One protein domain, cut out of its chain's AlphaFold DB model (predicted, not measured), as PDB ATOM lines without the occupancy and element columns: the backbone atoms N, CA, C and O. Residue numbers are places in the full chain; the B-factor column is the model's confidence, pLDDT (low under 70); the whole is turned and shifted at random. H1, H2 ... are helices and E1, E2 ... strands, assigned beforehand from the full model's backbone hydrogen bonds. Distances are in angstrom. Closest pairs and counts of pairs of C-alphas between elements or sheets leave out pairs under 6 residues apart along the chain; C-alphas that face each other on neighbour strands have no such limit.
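This is residues 5 to 120 of the 121 residues of an uncharacterized protein of Halomonas sp. PA5 (UniProt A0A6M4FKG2). A small hairpin of two strands, E1 and E2, sits near the middle, with H3 next to E2, H1 crossing H3 beyond it, and the short H2 on H1 at that end. A long stretch with no named element, residues 74 to 114, leads from the hairpin to the small H4 at the opposite end, and its residues 80 to 88 and 94 to 99 stick out. The printed part has 116 residues, under half of them in named elements: along the chain H1 H2 H3 E1 E2 H4, mostly helix, with one antiparallel sheet. It is only just loose, close to compact, with a radius of gyration of the C-alphas of 16.2 A and spans of 46 by 36 by 28 A.

Look first at E1, residues 62 to 65, and E2, residues 70 to 73, an antiparallel hairpin at 154 degrees; N 63 and O 72 are 2.9 A apart, within hydrogen-bond range. Next find H3, residues 37 to 50: its closest C-alpha to E2 is that of Gln 44, 7.7 A from that of Ala 72. H1, residues 5 to 18, touches H3 at a steep tilt of 52 degrees, the same way, closest at the C-alphas of Thr 11 and Leu 47, 5.5 A. With residues 6 to 10 alone, H1 touches H2, residues 26 to 32, in a helical hairpin at a steep tilt of 42 degrees; the C-alphas of Leu 10 and Leu 32 come closest, 5.9 A. H4, residues 115 to 119, is apart from H1, H2, H3 and E1. In the four helices every O i to N i+4 pair is within hydrogen-bond range.

Find C-alpha 62 at (89.736, -18.147, 190.076), where E1 begins its 9.9 A; E2 covers 10.4 A. H3 runs 19.7 A and H2 9.8 A. From C-alpha 5 at (95.022, -44.897, 192.677), H1 runs 20.0 A. H4, 6.6 A long, ends at C-alpha 119, (93.219, -4.758, 179.346).

The C-alphas of Glu 27 and Thr 120 are the two farthest apart, 47.2 A. The printed part has no cut; the links H3 to E1 and E2 to H4 are long. The mean pLDDT of the printed part is 90.3, and residue 91 is under 70.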
ATOM      1  N   SER A   5      95.321 -44.629 191.270       76.62
ATOM      2  CA  SER A   5      95.022 -44.897 192.677       76.62
ATOM      3  C   SER A   5      95.342 -43.738 193.635       76.62
ATOM      4  O   SER A   5      94.508 -43.436 194.479       76.62
ATOM      5  N   ASN A   6      96.493 -43.059 193.518       83.88
ATOM      6  CA  ASN A   6      96.879 -42.034 194.505       83.88
ATOM      7  C   ASN A   6      96.089 -40.728 194.331       83.88
ATOM      8  O   ASN A   6      95.760 -40.083 195.321       83.88
ATOM      9  N   THR A   7      95.759 -40.341 193.093       88.38
ATOM     10  CA  THR A   7      94.902 -39.172 192.817       88.38
ATOM     11  C   THR A   7      93.516 -39.370 193.423       88.38
ATOM     12  O   THR A   7      92.996 -38.463 194.071       88.38
ATOM     13  N   THR A   8      92.933 -40.558 193.242       93.25
ATOM     14  CA  THR A   8      91.638 -40.912 193.833       93.25
ATOM     15  C   THR A   8      91.712 -40.917 195.357       93.25
ATOM     16  O   THR A   8      90.919 -40.229 195.992       93.25
ATOM     17  N   GLU A   9      92.705 -41.594 195.942       95.06
ATOM     18  CA  GLU A   9      92.856 -41.691 197.400       95.06
ATOM     19  C   GLU A   9      93.060 -40.311 198.051       95.06
ATOM     20  O   GLU A   9      92.420 -39.993 199.053       95.06
ATOM     21  N   LEU A  10      93.887 -39.440 197.453       96.12
ATOM     22  CA  LEU A  10      94.059 -38.073 197.952       96.12
ATOM     23  C   LEU A  10      92.773 -37.249 197.818       96.12
ATOM     24  O   LEU A  10      92.428 -36.502 198.730       96.12
ATOM     25  N   THR A  11      92.043 -37.392 196.709       96.69
ATOM     26  CA  THR A  11      90.768 -36.688 196.504       96.69
ATOM     27  C   THR A  11      89.740 -37.086 197.565       96.69
ATOM     28  O   THR A  11      89.095 -36.220 198.152       96.69
ATOM     29  N   GLU A  12      89.610 -38.381 197.853       95.69
ATOM     30  CA  GLU A  12      88.702 -38.906 198.880       95.69
ATOM     31  C   GLU A  12      89.095 -38.441 200.289       95.69
ATOM     32  O   GLU A  12      88.232 -38.030 201.075       95.69
ATOM     33  N   ALA A  13      90.395 -38.443 200.597       95.50
ATOM     34  CA  ALA A  13      90.911 -37.944 201.866       95.50
ATOM     35  C   ALA A  13      90.602 -36.448 202.045       95.50
ATOM     36  O   ALA A  13      90.059 -36.048 203.074       95.50
ATOM     37  N   LEU A  14      90.866 -35.621 201.026       95.12
ATOM     38  CA  LEU A  14      90.562 -34.186 201.059       95.12
ATOM     39  C   LEU A  14      89.055 -33.915 201.147       95.12
ATOM     40  O   LEU A  14      88.636 -33.045 201.908       95.12
ATOM     41  N   ALA A  15      88.226 -34.680 200.433       94.94
ATOM     42  CA  ALA A  15      86.771 -34.573 200.522       94.94
ATOM     43  C   ALA A  15      86.254 -34.922 201.927       94.94
ATOM     44  O   ALA A  15      85.300 -34.312 202.409       94.94
ATOM     45  N   THR A  16      86.891 -35.882 202.601       93.88
ATOM     46  CA  THR A  16      86.578 -36.231 203.992       93.88
ATOM     47  C   THR A  16      86.897 -35.071 204.932       93.88
ATOM     48  O   THR A  16      86.027 -34.672 205.704       93.88
ATOM     49  N   VAL A  17      88.091 -34.475 204.822       92.31
ATOM     50  CA  VAL A  17      88.478 -33.286 205.609       92.31
ATOM     51  C   VAL A  17      87.501 -32.135 205.377       92.31
ATOM     52  O   VAL A  17      87.008 -31.547 206.335       92.31
ATOM     53  N   TRP A  18      87.173 -31.840 204.116       89.75
ATOM     54  CA  TRP A  18      86.278 -30.734 203.761       89.75
ATOM     55  C   TRP A  18      84.893 -30.862 204.405       89.75
ATOM     56  O   TRP A  18      84.279 -29.868 204.772       89.75
ATOM     57  N   ARG A  19      84.392 -32.091 204.570       90.31
ATOM     58  CA  ARG A  19      83.093 -32.365 205.208       90.31
ATOM     59  C   ARG A  19      83.145 -32.340 206.743       90.31
ATOM     60  O   ARG A  19      82.182 -32.762 207.377       90.31
ATOM     61  N   GLY A  20      84.246 -31.884 207.341       88.31
ATOM     62  CA  GLY A  20      84.446 -31.867 208.792       88.31
ATOM     63  C   GLY A  20      85.014 -33.172 209.357       88.31
ATOM     64  O   GLY A  20      84.944 -33.406 210.562       88.31
ATOM     65  N   GLY A  21      85.557 -34.040 208.502       90.56
ATOM     66  CA  GLY A  21      86.303 -35.220 208.926       90.56
ATOM     67  C   GLY A  21      87.674 -34.879 209.534       90.56
ATOM     68  O   GLY A  21      88.085 -33.718 209.565       90.56
ATOM     69  N   PRO A  22      88.410 -35.892 210.021       89.81
ATOM     70  CA  PRO A  22      89.722 -35.691 210.630       89.81
ATOM     71  C   PRO A  22      90.749 -35.169 209.615       89.81
ATOM     72  O   PRO A  22      90.764 -35.601 208.464       89.81
ATOM     73  N   VAL A  23      91.641 -34.280 210.066       90.88
ATOM     74  CA  VAL A  23      92.754 -33.746 209.261       90.88
ATOM     75  C   VAL A  23      93.706 -34.875 208.846       90.88
ATOM     76  O   VAL A  23      93.998 -35.778 209.631       90.88
ATOM     77  N   ILE A  24      94.216 -34.810 207.613       92.62
ATOM     78  CA  ILE A  24      95.208 -35.756 207.085       92.62
ATOM     79  C   ILE A  24      96.519 -35.619 207.871       92.62
ATOM     80  O   ILE A  24      97.030 -34.512 208.045       92.62
ATOM     81  N   THR A  25      97.090 -36.739 208.325       93.69
ATOM     82  CA  THR A  25      98.381 -36.719 209.034       93.69
ATOM     83  C   THR A  25      99.530 -36.340 208.090       93.69
ATOM     84  O   THR A  25      99.443 -36.625 206.891       93.69
ATOM     85  N   PRO A  26     100.639 -35.765 208.590       94.06
ATOM     86  CA  PRO A  26     101.804 -35.451 207.760       94.06
ATOM     87  C   PRO A  26     102.339 -36.654 206.967       94.06
ATOM     88  O   PRO A  26     102.692 -36.519 205.800       94.06
ATOM     89  N   GLU A  27     102.338 -37.849 207.560       94.94
ATOM     90  CA  GLU A  27     102.802 -39.085 206.916       94.94
ATOM     91  C   GLU A  27     101.887 -39.479 205.753       94.94
ATOM     92  O   GLU A  27     102.353 -39.870 204.681       94.94
ATOM     93  N   THR A  28     100.572 -39.341 205.948       93.44
ATOM     94  CA  THR A  28      99.581 -39.609 204.903       93.44
ATOM     95  C   THR A  28      99.681 -38.575 203.786       93.44
ATOM     96  O   THR A  28      99.684 -38.950 202.616       93.44
ATOM     97  N   ALA A  29      99.837 -37.293 204.130       92.88
ATOM     98  CA  ALA A  29     100.032 -36.218 203.163       92.88
ATOM     99  C   ALA A  29     101.301 -36.437 202.323       92.88
ATOM    100  O   ALA A  29     101.251 -36.320 201.103       92.88
ATOM    101  N   GLN A  30     102.413 -36.840 202.949       94.44
ATOM    102  CA  GLN A  30     103.665 -37.139 202.253       94.44
ATOM    103  C   GLN A  30     103.535 -38.348 201.317       94.44
ATOM    104  O   GLN A  30     104.033 -38.319 200.193       94.44
ATOM    105  N   ARG A  31     102.859 -39.414 201.763       94.81
ATOM    106  CA  ARG A  31     102.626 -40.627 200.963       94.81
ATOM    107  C   ARG A  31     101.737 -40.357 199.748       94.81
ATOM    108  O   ARG A  31     101.961 -40.936 198.687       94.81
ATOM    109  N   LEU A  32     100.723 -39.511 199.919       95.56
ATOM    110  CA  LEU A  32      99.738 -39.183 198.889       95.56
ATOM    111  C   LEU A  32     100.125 -37.977 198.028       95.56
ATOM    112  O   LEU A  32      99.388 -37.648 197.100       95.56
ATOM    113  N   ALA A  33     101.260 -37.333 198.309       94.19
ATOM    114  CA  ALA A  33     101.691 -36.125 197.624       94.19
ATOM    115  C   ALA A  33     101.687 -36.305 196.088       94.19
ATOM    116  O   ALA A  33     102.290 -37.263 195.576       94.19
ATOM    117  N   PRO A  34     101.046 -35.386 195.336       93.94
ATOM    118  CA  PRO A  34     101.134 -35.366 193.881       93.94
ATOM    119  C   PRO A  34     102.597 -35.311 193.427       93.94
ATOM    120  O   PRO A  34     103.415 -34.634 194.046       93.94
ATOM    121  N   GLN A  35     102.943 -36.021 192.351       92.69
ATOM    122  CA  GLN A  35     104.332 -36.072 191.863       92.69
ATOM    123  C   GLN A  35     104.631 -35.006 190.802       92.69
ATOM    124  O   GLN A  35     105.766 -34.887 190.344       92.69
ATOM    125  N   SER A  36     103.614 -34.254 190.386       92.56
ATOM    126  CA  SER A  36     103.717 -33.171 189.415       92.56
ATOM    127  C   SER A  36     102.607 -32.143 189.627       92.56
ATOM    128  O   SER A  36     101.564 -32.454 190.209       92.56
ATOM    129  N   ASP A  37     102.792 -30.942 189.081       92.62
ATOM    130  CA  ASP A  37     101.749 -29.910 189.056       92.62
ATOM    131  C   ASP A  37     100.493 -30.407 188.328       92.62
ATOM    132  O   ASP A  37      99.375 -30.128 188.752       92.62
ATOM    133  N   ALA A  38     100.661 -31.197 187.261       93.25
ATOM    134  CA  ALA A  38      99.545 -31.792 186.533       93.25
ATOM    135  C   ALA A  38      98.719 -32.734 187.425       93.25
ATOM    136  O   ALA A  38      97.490 -32.667 187.408       93.25
ATOM    137  N   ASP A  39      99.379 -33.561 188.241       94.62
ATOM    138  CA  ASP A  39      98.695 -34.428 189.205       94.62
ATOM    139  C   ASP A  39      97.988 -33.600 190.287       94.62
ATOM    140  O   ASP A  39      96.856 -33.908 190.660       94.62
ATOM    141  N   ALA A  40      98.619 -32.522 190.766       94.94
ATOM    142  CA  ALA A  40      98.026 -31.628 191.757       94.94
ATOM    143  C   ALA A  40      96.763 -30.937 191.213       94.94
ATOM    144  O   ALA A  40      95.721 -30.934 191.871       94.94
ATOM    145  N   TYR A  41      96.811 -30.428 189.978       95.69
ATOM    146  CA  TYR A  41      95.647 -29.848 189.308       95.69
ATOM    147  C   TYR A  41      94.558 -30.886 189.012       95.69
ATOM    148  O   TYR A  41      93.372 -30.558 189.092       95.69
ATOM    149  N   ALA A  42      94.925 -32.139 188.725       95.62
ATOM    150  CA  ALA A  42      93.959 -33.223 188.560       95.62
ATOM    151  C   ALA A  42      93.210 -33.526 189.869       95.62
ATOM    152  O   ALA A  42      91.988 -33.666 189.846       95.62
ATOM    153  N   VAL A  43      93.911 -33.556 191.010       96.69
ATOM    154  CA  VAL A  43      93.290 -33.684 192.343       96.69
ATOM    155  C   VAL A  43      92.376 -32.490 192.633       96.69
ATOM    156  O   VAL A  43      91.238 -32.687 193.052       96.69
ATOM    157  N   GLN A  44      92.824 -31.260 192.356       96.62
ATOM    158  CA  GLN A  44      92.016 -30.046 192.536       96.62
ATOM    159  C   GLN A  44      90.705 -30.103 191.732       96.62
ATOM    160  O   GLN A  44      89.632 -29.810 192.263       96.62
ATOM    161  N   ALA A  45      90.777 -30.507 190.461       95.69
ATOM    162  CA  ALA A  45      89.604 -30.650 189.603       95.69
ATOM    163  C   ALA A  45      88.663 -31.766 190.095       95.69
ATOM    164  O   ALA A  45      87.448 -31.566 190.161       95.69
ATOM    165  N   ALA A  46      89.218 -32.921 190.473       95.88
ATOM    166  CA  ALA A  46      88.449 -34.060 190.967       95.88
ATOM    167  C   ALA A  46      87.744 -33.752 192.296       95.88
ATOM    168  O   ALA A  46      86.584 -34.127 192.475       95.88
ATOM    169  N   LEU A  47      88.406 -33.029 193.203       96.25
ATOM    170  CA  LEU A  47      87.814 -32.587 194.462       96.25
ATOM    171  C   LEU A  47      86.631 -31.649 194.209       96.25
ATOM    172  O   LEU A  47      85.549 -31.887 194.739       96.25
ATOM    173  N   GLY A  48      86.795 -30.640 193.348       95.81
ATOM    174  CA  GLY A  48      85.706 -29.715 193.033       95.81
ATOM    175  C   GLY A  48      84.489 -30.395 192.406       95.81
ATOM    176  O   GLY A  48      83.355 -30.107 192.794       95.81
ATOM    177  N   ALA A  49      84.717 -31.366 191.514       95.31
ATOM    178  CA  ALA A  49      83.653 -32.202 190.963       95.31
ATOM    179  C   ALA A  49      82.974 -33.066 192.043       95.31
ATOM    180  O   ALA A  49      81.748 -33.093 192.131       95.31
ATOM    181  N   THR A  50      83.757 -33.719 192.906       95.25
ATOM    182  CA  THR A  50      83.267 -34.576 194.006       95.25
ATOM    183  C   THR A  50      82.423 -33.802 195.019       95.25
ATOM    184  O   THR A  50      81.487 -34.346 195.605       95.25
ATOM    185  N   MET A  51      82.754 -32.532 195.237       94.19
ATOM    186  CA  MET A  51      82.078 -31.668 196.200       94.19
ATOM    187  C   MET A  51      80.921 -30.868 195.599       94.19
ATOM    188  O   MET A  51      80.249 -30.152 196.338       94.19
ATOM    189  N   GLY A  52      80.682 -30.967 194.287       95.38
ATOM    190  CA  GLY A  52      79.646 -30.183 193.617       95.38
ATOM    191  C   GLY A  52      79.861 -28.677 193.782       95.38
ATOM    192  O   GLY A  52      78.905 -27.933 193.979       95.38
ATOM    193  N   TRP A  53      81.118 -28.219 193.752       95.50
ATOM    194  CA  TRP A  53      81.472 -26.825 194.048       95.50
ATOM    195  C   TRP A  53      80.883 -25.800 193.084       95.50
ATOM    196  O   TRP A  53      80.817 -24.619 193.430       95.50
ATOM    197  N   TRP A  54      80.487 -26.230 191.889       96.62
ATOM    198  CA  TRP A  54      80.043 -25.346 190.823       96.62
ATOM    199  C   TRP A  54      78.673 -25.764 190.313       96.62
ATOM    200  O   TRP A  54      78.518 -26.846 189.746       96.62
ATOM    201  N   THR A  55      77.694 -24.877 190.468       92.50
ATOM    202  CA  THR A  55      76.285 -25.129 190.117       92.50
ATOM    203  C   THR A  55      76.120 -25.397 188.620       92.50
ATOM    204  O   THR A  55      75.362 -26.271 188.213       92.50
ATOM    205  N   GLU A  56      76.879 -24.676 187.793       92.81
ATOM    206  CA  GLU A  56      76.894 -24.830 186.331       92.81
ATOM    207  C   GLU A  56      77.937 -25.855 185.848       92.81
ATOM    208  O   GLU A  56      78.266 -25.906 184.663       92.81
ATOM    209  N   GLY A  57      78.527 -26.635 186.759       92.06
ATOM    210  CA  GLY A  57      79.577 -27.606 186.440       92.06
ATOM    211  C   GLY A  57      80.941 -26.994 186.098       92.06
ATOM    212  O   GLY A  57      81.856 -27.732 185.737       92.06
ATOM    213  N   ARG A  58      81.110 -25.669 186.216       92.25
ATOM    214  CA  ARG A  58      82.381 -24.968 185.970       92.25
ATOM    215  C   ARG A  58      82.612 -23.787 186.927       92.25
ATOM    216  O   ARG A  58      81.645 -23.116 187.288       92.25
ATOM    217  N   PRO A  59      83.872 -23.466 187.273       94.75
ATOM    218  CA  PRO A  59      84.188 -22.311 188.113       94.75
ATOM    219  C   PRO A  59      83.779 -20.983 187.470       94.75
ATOM    220  O   PRO A  59      84.010 -20.769 186.279       94.75
ATOM    221  N   ARG A  60      83.246 -20.062 188.282       93.62
ATOM    222  CA  ARG A  60      82.956 -18.670 187.878       93.62
ATOM    223  C   ARG A  60      84.058 -17.683 188.259       93.62
ATOM    224  O   ARG A  60      84.099 -16.580 187.725       93.62
ATOM    225  N   ALA A  61      84.941 -18.075 189.172       95.62
ATOM    226  CA  ALA A  61      86.051 -17.261 189.640       95.62
ATOM    227  C   ALA A  61      87.271 -18.133 189.949       95.62
ATOM    228  O   ALA A  61      87.146 -19.311 190.296       95.62
ATOM    229  N   TRP A  62      88.445 -17.524 189.827       96.25
ATOM    230  CA  TRP A  62      89.736 -18.147 190.076       96.25
ATOM    231  C   TRP A  62      90.570 -17.234 190.967       96.25
ATOM    232  O   TRP A  62      90.590 -16.020 190.774       96.25
ATOM    233  N   LYS A  63      91.273 -17.837 191.918       95.75
ATOM    234  CA  LYS A  63      92.274 -17.192 192.761       95.75
ATOM    235  C   LYS A  63      93.652 -17.510 192.199       95.75
ATOM    236  O   LYS A  63      93.937 -18.667 191.886       95.75
ATOM    237  N   LEU A  64      94.500 -16.491 192.087       95.12
ATOM    238  CA  LEU A  64      95.892 -16.646 191.679       95.12
ATOM    239  C   LEU A  64      96.810 -16.523 192.901       95.12
ATOM    240  O   LEU A  64      96.701 -15.576 193.683       95.12
ATOM    241  N   GLY A  65      97.707 -17.493 193.064       90.50
ATOM    242  CA  GLY A  65      98.780 -17.458 194.055       90.50
ATOM    243  C   GLY A  65     100.009 -16.720 193.520       90.50
ATOM    244  O   GLY A  65     100.332 -16.819 192.333       90.50
ATOM    245  N   ILE A  66     100.711 -15.988 194.391       79.88
ATOM    246  CA  ILE A  66     101.964 -15.311 194.038       79.88
ATOM    247  C   ILE A  66     103.177 -16.181 194.419       79.88
ATOM    248  O   ILE A  66     103.574 -16.252 195.574       79.88
ATOM    249  N   GLY A  67     103.782 -16.822 193.410       71.38
ATOM    250  CA  GLY A  67     105.055 -17.554 193.510       71.38
ATOM    251  C   GLY A  67     104.941 -19.058 193.811       71.38
ATOM    252  O   GLY A  67     104.274 -19.445 194.763       71.38
ATOM    253  N   PRO A  68     105.611 -19.914 193.011       82.94
ATOM    254  CA  PRO A  68     105.320 -19.969 191.568       82.94
ATOM    255  C   PRO A  68     103.823 -19.715 191.296       82.94
ATOM    256  O   PRO A  68     102.973 -20.018 192.124       82.94
ATOM    257  N   VAL A  69     103.473 -19.109 190.159       89.50
ATOM    258  CA  VAL A  69     102.065 -18.756 189.904       89.50
ATOM    259  C   VAL A  69     101.212 -20.023 189.825       89.50
ATOM    260  O   VAL A  69     101.406 -20.851 188.936       89.50
ATOM    261  N   THR A  70     100.254 -20.146 190.740       94.19
ATOM    262  CA  THR A  70      99.255 -21.221 190.774       94.19
ATOM    263  C   THR A  70      97.850 -20.645 190.661       94.19
ATOM    264  O   THR A  70      97.629 -19.464 190.943       94.19
ATOM    265  N   ALA A  71      96.894 -21.465 190.221       95.00
ATOM    266  CA  ALA A  71      95.505 -21.048 190.054       95.00
ATOM    267  C   ALA A  71      94.534 -22.045 190.696       95.00
ATOM    268  O   ALA A  71      94.479 -23.211 190.310       95.00
ATOM    269  N   ALA A  72      93.708 -21.580 191.625       95.81
ATOM    270  CA  ALA A  72      92.678 -22.400 192.250       95.81
ATOM    271  C   ALA A  72      91.280 -21.885 191.875       95.81
ATOM    272  O   ALA A  72      91.032 -20.679 191.971       95.81
ATOM    273  N   PRO A  73      90.350 -22.754 191.441       96.62
ATOM    274  CA  PRO A  73      88.965 -22.368 191.239       96.62
ATOM    275  C   PRO A  73      88.300 -22.111 192.591       96.62
ATOM    276  O   PRO A  73      88.464 -22.886 193.532       96.62
ATOM    277  N   ILE A  74      87.515 -21.042 192.677       95.50
ATOM    278  CA  ILE A  74      86.781 -20.702 193.897       95.50
ATOM    279  C   ILE A  74      85.432 -21.445 193.875       95.50
ATOM    280  O   ILE A  74      84.734 -21.385 192.856       95.50
ATOM    281  N   PRO A  75      85.044 -22.167 194.945       94.50
ATOM    282  CA  PRO A  75      83.711 -22.756 195.052       94.50
ATOM    283  C   PRO A  75      82.611 -21.688 195.037       94.50
ATOM    284  O   PRO A  75      82.776 -20.618 195.622       94.50
ATOM    285  N   ASP A  76      81.454 -21.982 194.436       94.62
ATOM    286  CA  ASP A  76      80.362 -21.003 194.314       94.62
ATOM    287  C   ASP A  76      79.867 -20.496 195.673       94.62
ATOM    288  O   ASP A  76      79.563 -19.315 195.813       94.62
ATOM    289  N   HIS A  77      79.819 -21.375 196.675       89.75
ATOM    290  CA  HIS A  77      79.374 -21.038 198.028       89.75
ATOM    291  C   HIS A  77      80.383 -20.173 198.801       89.75
ATOM    292  O   HIS A  77      80.016 -19.574 199.806       89.75
ATOM    293  N   SER A  78      81.636 -20.079 198.341       90.50
ATOM    294  CA  SER A  78      82.655 -19.201 198.933       90.50
ATOM    295  C   SER A  78      82.618 -17.779 198.357       90.50
ATOM    296  O   SER A  78      83.274 -16.885 198.887       90.50
ATOM    297  N   LEU A  79      81.852 -17.541 197.283       92.00
ATOM    298  CA  LEU A  79      81.633 -16.213 196.711       92.00
ATOM    299  C   LEU A  79      80.461 -15.525 197.423       92.00
ATOM    300  O   LEU A  79      79.297 -15.774 197.118       92.00
ATOM    301  N   MET A  80      80.776 -14.641 198.369       90.75
ATOM    302  CA  MET A  80      79.788 -13.959 199.210       90.75
ATOM    303  C   MET A  80      79.638 -12.482 198.833       90.75
ATOM    304  O   MET A  80      80.618 -11.793 198.547       90.75
ATOM    305  N   ALA A  81      78.403 -11.978 198.864       90.94
ATOM    306  CA  ALA A  81      78.147 -10.546 198.754       90.94
ATOM    307  C   ALA A  81      78.588  -9.821 200.034       90.94
ATOM    308  O   ALA A  81      78.505 -10.370 201.131       90.94
ATOM    309  N   SER A  82      79.036  -8.574 199.892       90.00
ATOM    310  CA  SER A  82      79.394  -7.739 201.039       90.00
ATOM    311  C   SER A  82      78.141  -7.147 201.709       90.00
ATOM    312  O   SER A  82      77.245  -6.696 200.989       90.00
ATOM    313  N   PRO A  83      78.079  -7.079 203.053       91.12
ATOM    314  CA  PRO A  83      79.052  -7.626 204.002       91.12
ATOM    315  C   PRO A  83      78.957  -9.156 204.096       91.12
ATOM    316  O   PRO A  83      77.874  -9.703 204.289       91.12
ATOM    317  N   ALA A  84      80.101  -9.837 203.997       87.94
ATOM    318  CA  ALA A  84      80.163 -11.279 204.204       87.94
ATOM    319  C   ALA A  84      80.132 -11.588 205.707       87.94
ATOM    320  O   ALA A  84      80.813 -10.932 206.499       87.94
ATOM    321  N   LEU A  85      79.347 -12.590 206.093       86.50
ATOM    322  CA  LEU A  85      79.298 -13.106 207.454       86.50
ATOM    323  C   LEU A  85      79.889 -14.509 207.452       86.50
ATOM    324  O   LEU A  85      79.447 -15.355 206.682       86.50
ATOM    325  N   LEU A  86      80.874 -14.730 208.318       83.62
ATOM    326  CA  LEU A  86      81.431 -16.053 208.564       83.62
ATOM    327  C   LEU A  86      80.783 -16.646 209.813       83.62
ATOM    328  O   LEU A  86      80.665 -15.983 210.848       83.62
ATOM    329  N   HIS A  87      80.365 -17.898 209.717       80.44
ATOM    330  CA  HIS A  87      79.788 -18.672 210.800       80.44
ATOM    331  C   HIS A  87      80.835 -19.609 211.403       80.44
ATOM    332  O   HIS A  87      81.766 -20.050 210.741       80.44
ATOM    333  N   GLN A  88      80.658 -19.984 212.672       72.38
ATOM    334  CA  GLN A  88      81.556 -20.942 213.340       72.38
ATOM    335  C   GLN A  88      81.612 -22.313 212.648       72.38
ATOM    336  O   GLN A  88      82.577 -23.047 212.827       72.38
ATOM    337  N   ASN A  89      80.582 -22.648 211.869       73.19
ATOM    338  CA  ASN A  89      80.507 -23.896 211.118       73.19
ATOM    339  C   ASN A  89      81.172 -23.808 209.738       73.19
ATOM    340  O   ASN A  89      81.228 -24.822 209.045       73.19
ATOM    341  N   ASP A  90      81.672 -22.638 209.335       71.19
ATOM    342  CA  ASP A  90      82.488 -22.527 208.136       71.19
ATOM    343  C   ASP A  90      83.817 -23.240 208.428       71.19
ATOM    344  O   ASP A  90      84.599 -22.833 209.289       71.19
ATOM    345  N   CYS A  91      84.010 -24.402 207.803       65.81
ATOM    346  CA  CYS A  91      85.086 -25.327 208.140       65.81
ATOM    347  C   CYS A  91      86.461 -24.765 207.746       65.81
ATOM    348  O   CYS A  91      86.934 -24.982 206.631       65.81
ATOM    349  N   PHE A  92      87.135 -24.095 208.682       72.38
ATOM    350  CA  PHE A  92      88.518 -23.649 208.532       72.38
ATOM    351  C   PHE A  92      89.429 -24.420 209.491       72.38
ATOM    352  O   PHE A  92      89.299 -24.312 210.707       72.38
ATOM    353  N   SER A  93      90.390 -25.177 208.959       72.88
ATOM    354  CA  SER A  93      91.492 -25.722 209.771       72.88
ATOM    355  C   SER A  93      92.532 -24.648 210.118       72.88
ATOM    356  O   SER A  93      93.223 -24.759 211.128       72.88
ATOM    357  N   LEU A  94      92.608 -23.598 209.293       77.06
ATOM    358  CA  LEU A  94      93.407 -22.384 209.442       77.06
ATOM    359  C   LEU A  94      92.600 -21.208 208.880       77.06
ATOM    360  O   LEU A  94      92.003 -21.333 207.812       77.06
ATOM    361  N   PHE A  95      92.601 -20.072 209.580       79.12
ATOM    362  CA  PHE A  95      91.918 -18.854 209.146       79.12
ATOM    363  C   PHE A  95      92.922 -17.719 208.932       79.12
ATOM    364  O   PHE A  95      93.744 -17.432 209.803       79.12
ATOM    365  N   GLY A  96      92.836 -17.069 207.775       84.44
ATOM    366  CA  GLY A  96      93.638 -15.909 207.401       84.44
ATOM    367  C   GLY A  96      92.841 -14.994 206.476       84.44
ATOM    368  O   GLY A  96      91.926 -15.448 205.791       84.44
ATOM    369  N   ILE A  97      93.176 -13.704 206.477       86.44
ATOM    370  CA  ILE A  97      92.550 -12.696 205.616       86.44
ATOM    371  C   ILE A  97      93.624 -12.140 204.681       86.44
ATOM    372  O   ILE A  97      94.624 -11.591 205.146       86.44
ATOM    373  N   GLU A  98      93.395 -12.260 203.376       90.69
ATOM    374  CA  GLU A  98      94.204 -11.632 202.329       90.69
ATOM    375  C   GLU A  98      93.444 -10.430 201.745       90.69
ATOM    376  O   GLU A  98      92.223 -10.469 201.591       90.69
ATOM    377  N   ILE A  99      94.161  -9.346 201.434       91.75
ATOM    378  CA  ILE A  99      93.609  -8.198 200.702       91.75
ATOM    379  C   ILE A  99      94.068  -8.309 199.253       91.75
ATOM    380  O   ILE A  99      95.267  -8.332 198.978       91.75
ATOM    381  N   GLU A 100      93.111  -8.351 198.331       94.00
ATOM    382  CA  GLU A 100      93.362  -8.648 196.923       94.00
ATOM    383  C   GLU A 100      92.576  -7.740 195.979       94.00
ATOM    384  O   GLU A 100      91.581  -7.117 196.355       94.00
ATOM    385  N   LEU A 101      93.011  -7.704 194.718       93.31
ATOM    386  CA  LEU A 101      92.274  -7.085 193.623       93.31
ATOM    387  C   LEU A 101      91.570  -8.169 192.807       93.31
ATOM    388  O   LEU A 101      92.224  -9.026 192.214       93.31
ATOM    389  N   ALA A 102      90.243  -8.101 192.739       93.75
ATOM    390  CA  ALA A 102      89.447  -8.938 191.850       93.75
ATOM    391  C   ALA A 102      89.232  -8.234 190.503       93.75
ATOM    392  O   ALA A 102      88.828  -7.071 190.459       93.75
ATOM    393  N   VAL A 103      89.460  -8.954 189.402       92.56
ATOM    394  CA  VAL A 103      89.203  -8.475 188.037       92.56
ATOM    395  C   VAL A 103      88.020  -9.247 187.464       92.56
ATOM    396  O   VAL A 103      88.050 -10.476 187.399       92.56
ATOM    397  N   ARG A 104      86.975  -8.530 187.045       92.88
ATOM    398  CA  ARG A 104      85.850  -9.108 186.307       92.88
ATOM    399  C   ARG A 104      86.102  -8.927 184.817       92.88
ATOM    400  O   ARG A 104      86.224  -7.798 184.363       92.88
ATOM    401  N   LEU A 105      86.143 -10.037 184.095       91.25
ATOM    402  CA  LEU A 105      86.282 -10.049 182.642       91.25
ATOM    403  C   LEU A 105      84.906  -9.823 181.999       91.25
ATOM    404  O   LEU A 105      83.914 -10.399 182.459       91.25
ATOM    405  N   GLU A 106      84.836  -9.004 180.954       90.62
ATOM    406  CA  GLU A 106      83.641  -8.850 180.118       90.62
ATOM    407  C   GLU A 106      83.567  -9.988 179.080       90.62
ATOM    408  O   GLU A 106      82.481 -10.476 178.766       90.62
ATOM    409  N   HIS A 107      84.726 -10.479 178.621       89.44
ATOM    410  CA  HIS A 107      84.872 -11.519 177.601       89.44
ATOM    411  C   HIS A 107      85.829 -12.645 178.050       89.44
ATOM    412  O   HIS A 107      86.710 -12.429 178.885       89.44
ATOM    413  N   PRO A 108      85.706 -13.872 177.506       90.56
ATOM    414  CA  PRO A 108      86.623 -14.965 177.829       90.56
ATOM    415  C   PRO A 108      88.075 -14.680 177.417       90.56
ATOM    416  O   PRO A 108      88.333 -14.204 176.312       90.56
ATOM    417  N   LEU A 109      89.023 -15.082 178.267       91.19
ATOM    418  CA  LEU A 109      90.446 -15.153 177.932       91.19
ATOM    419  C   LEU A 109      90.821 -16.576 177.505       91.19
ATOM    420  O   LEU A 109      90.361 -17.557 178.092       91.19
ATOM    421  N   TYR A 110      91.681 -16.688 176.496       90.12
ATOM    422  CA  TYR A 110      92.156 -17.972 175.975       90.12
ATOM    423  C   TYR A 110      93.560 -18.304 176.486       90.12
ATOM    424  O   TYR A 110      94.327 -17.425 176.878       90.12
ATOM    425  N   SER A 111      93.921 -19.588 176.446       89.69
ATOM    426  CA  SER A 111      95.276 -20.024 176.793       89.69
ATOM    427  C   SER A 111      96.318 -19.313 175.923       89.69
ATOM    428  O   SER A 111      96.153 -19.204 174.708       89.69
ATOM    429  N   GLY A 112      97.383 -18.813 176.553       90.56
ATOM    430  CA  GLY A 112      98.406 -17.996 175.896       90.56
ATOM    431  C   GLY A 112      98.087 -16.497 175.813       90.56
ATOM    432  O   GLY A 112      98.882 -15.763 175.221       90.56
ATOM    433  N   CYS A 113      96.980 -16.035 176.413       91.50
ATOM    434  CA  CYS A 113      96.670 -14.609 176.513       91.50
ATOM    435  C   CYS A 113      97.803 -13.823 177.187       91.50
ATOM    436  O   CYS A 113      98.481 -14.287 178.108       91.50
ATOM    437  N   ARG A 114      97.986 -12.591 176.731       90.69
ATOM    438  CA  ARG A 114      98.962 -11.631 177.232       90.69
ATOM    439  C   ARG A 114      98.252 -10.539 178.020       90.69
ATOM    440  O   ARG A 114      97.048 -10.342 177.916       90.69
ATOM    441  N   ARG A 115      99.035  -9.758 178.764       88.19
ATOM    442  CA  ARG A 115      98.536  -8.619 179.553       88.19
ATOM    443  C   ARG A 115      97.636  -7.674 178.747       88.19
ATOM    444  O   ARG A 115      96.644  -7.200 179.282       88.19
ATOM    445  N   ASN A 116      97.986  -7.402 177.490       89.06
ATOM    446  CA  ASN A 116      97.214  -6.486 176.649       89.06
ATOM    447  C   ASN A 116      95.816  -7.027 176.331       89.06
ATOM    448  O   ASN A 116      94.896  -6.230 176.231       89.06
ATOM    449  N   ASP A 117      95.656  -8.350 176.244       87.38
ATOM    450  CA  ASP A 117      94.360  -8.980 175.986       87.38
ATOM    451  C   ASP A 117      93.425  -8.799 177.192       87.38
ATOM    452  O   ASP A 117      92.240  -8.544 177.017       87.38
ATOM    453  N   VAL A 118      93.982  -8.842 178.412       84.31
ATOM    454  CA  VAL A 118      93.257  -8.586 179.673       84.31
ATOM    455  C   VAL A 118      92.799  -7.131 179.794       84.31
ATOM    456  O   VAL A 118      91.749  -6.847 180.358       84.31
ATOM    457  N   ALA A 119      93.581  -6.176 179.283       78.81
ATOM    458  CA  ALA A 119      93.219  -4.758 179.346       78.81
ATOM    459  C   ALA A 119      92.036  -4.400 178.426       78.81
ATOM    460  O   ALA A 119      91.442  -3.335 178.574       78.81
ATOM    461  N   THR A 120      91.728  -5.274 177.469       72.62
ATOM    462  CA  THR A 120      90.662  -5.107 176.473       72.62
ATOM    463  C   THR A 120      89.502  -6.081 176.663       72.62
ATOM    464  O   THR A 120      88.588  -6.079 175.840       72.62
TER     465      THR A 120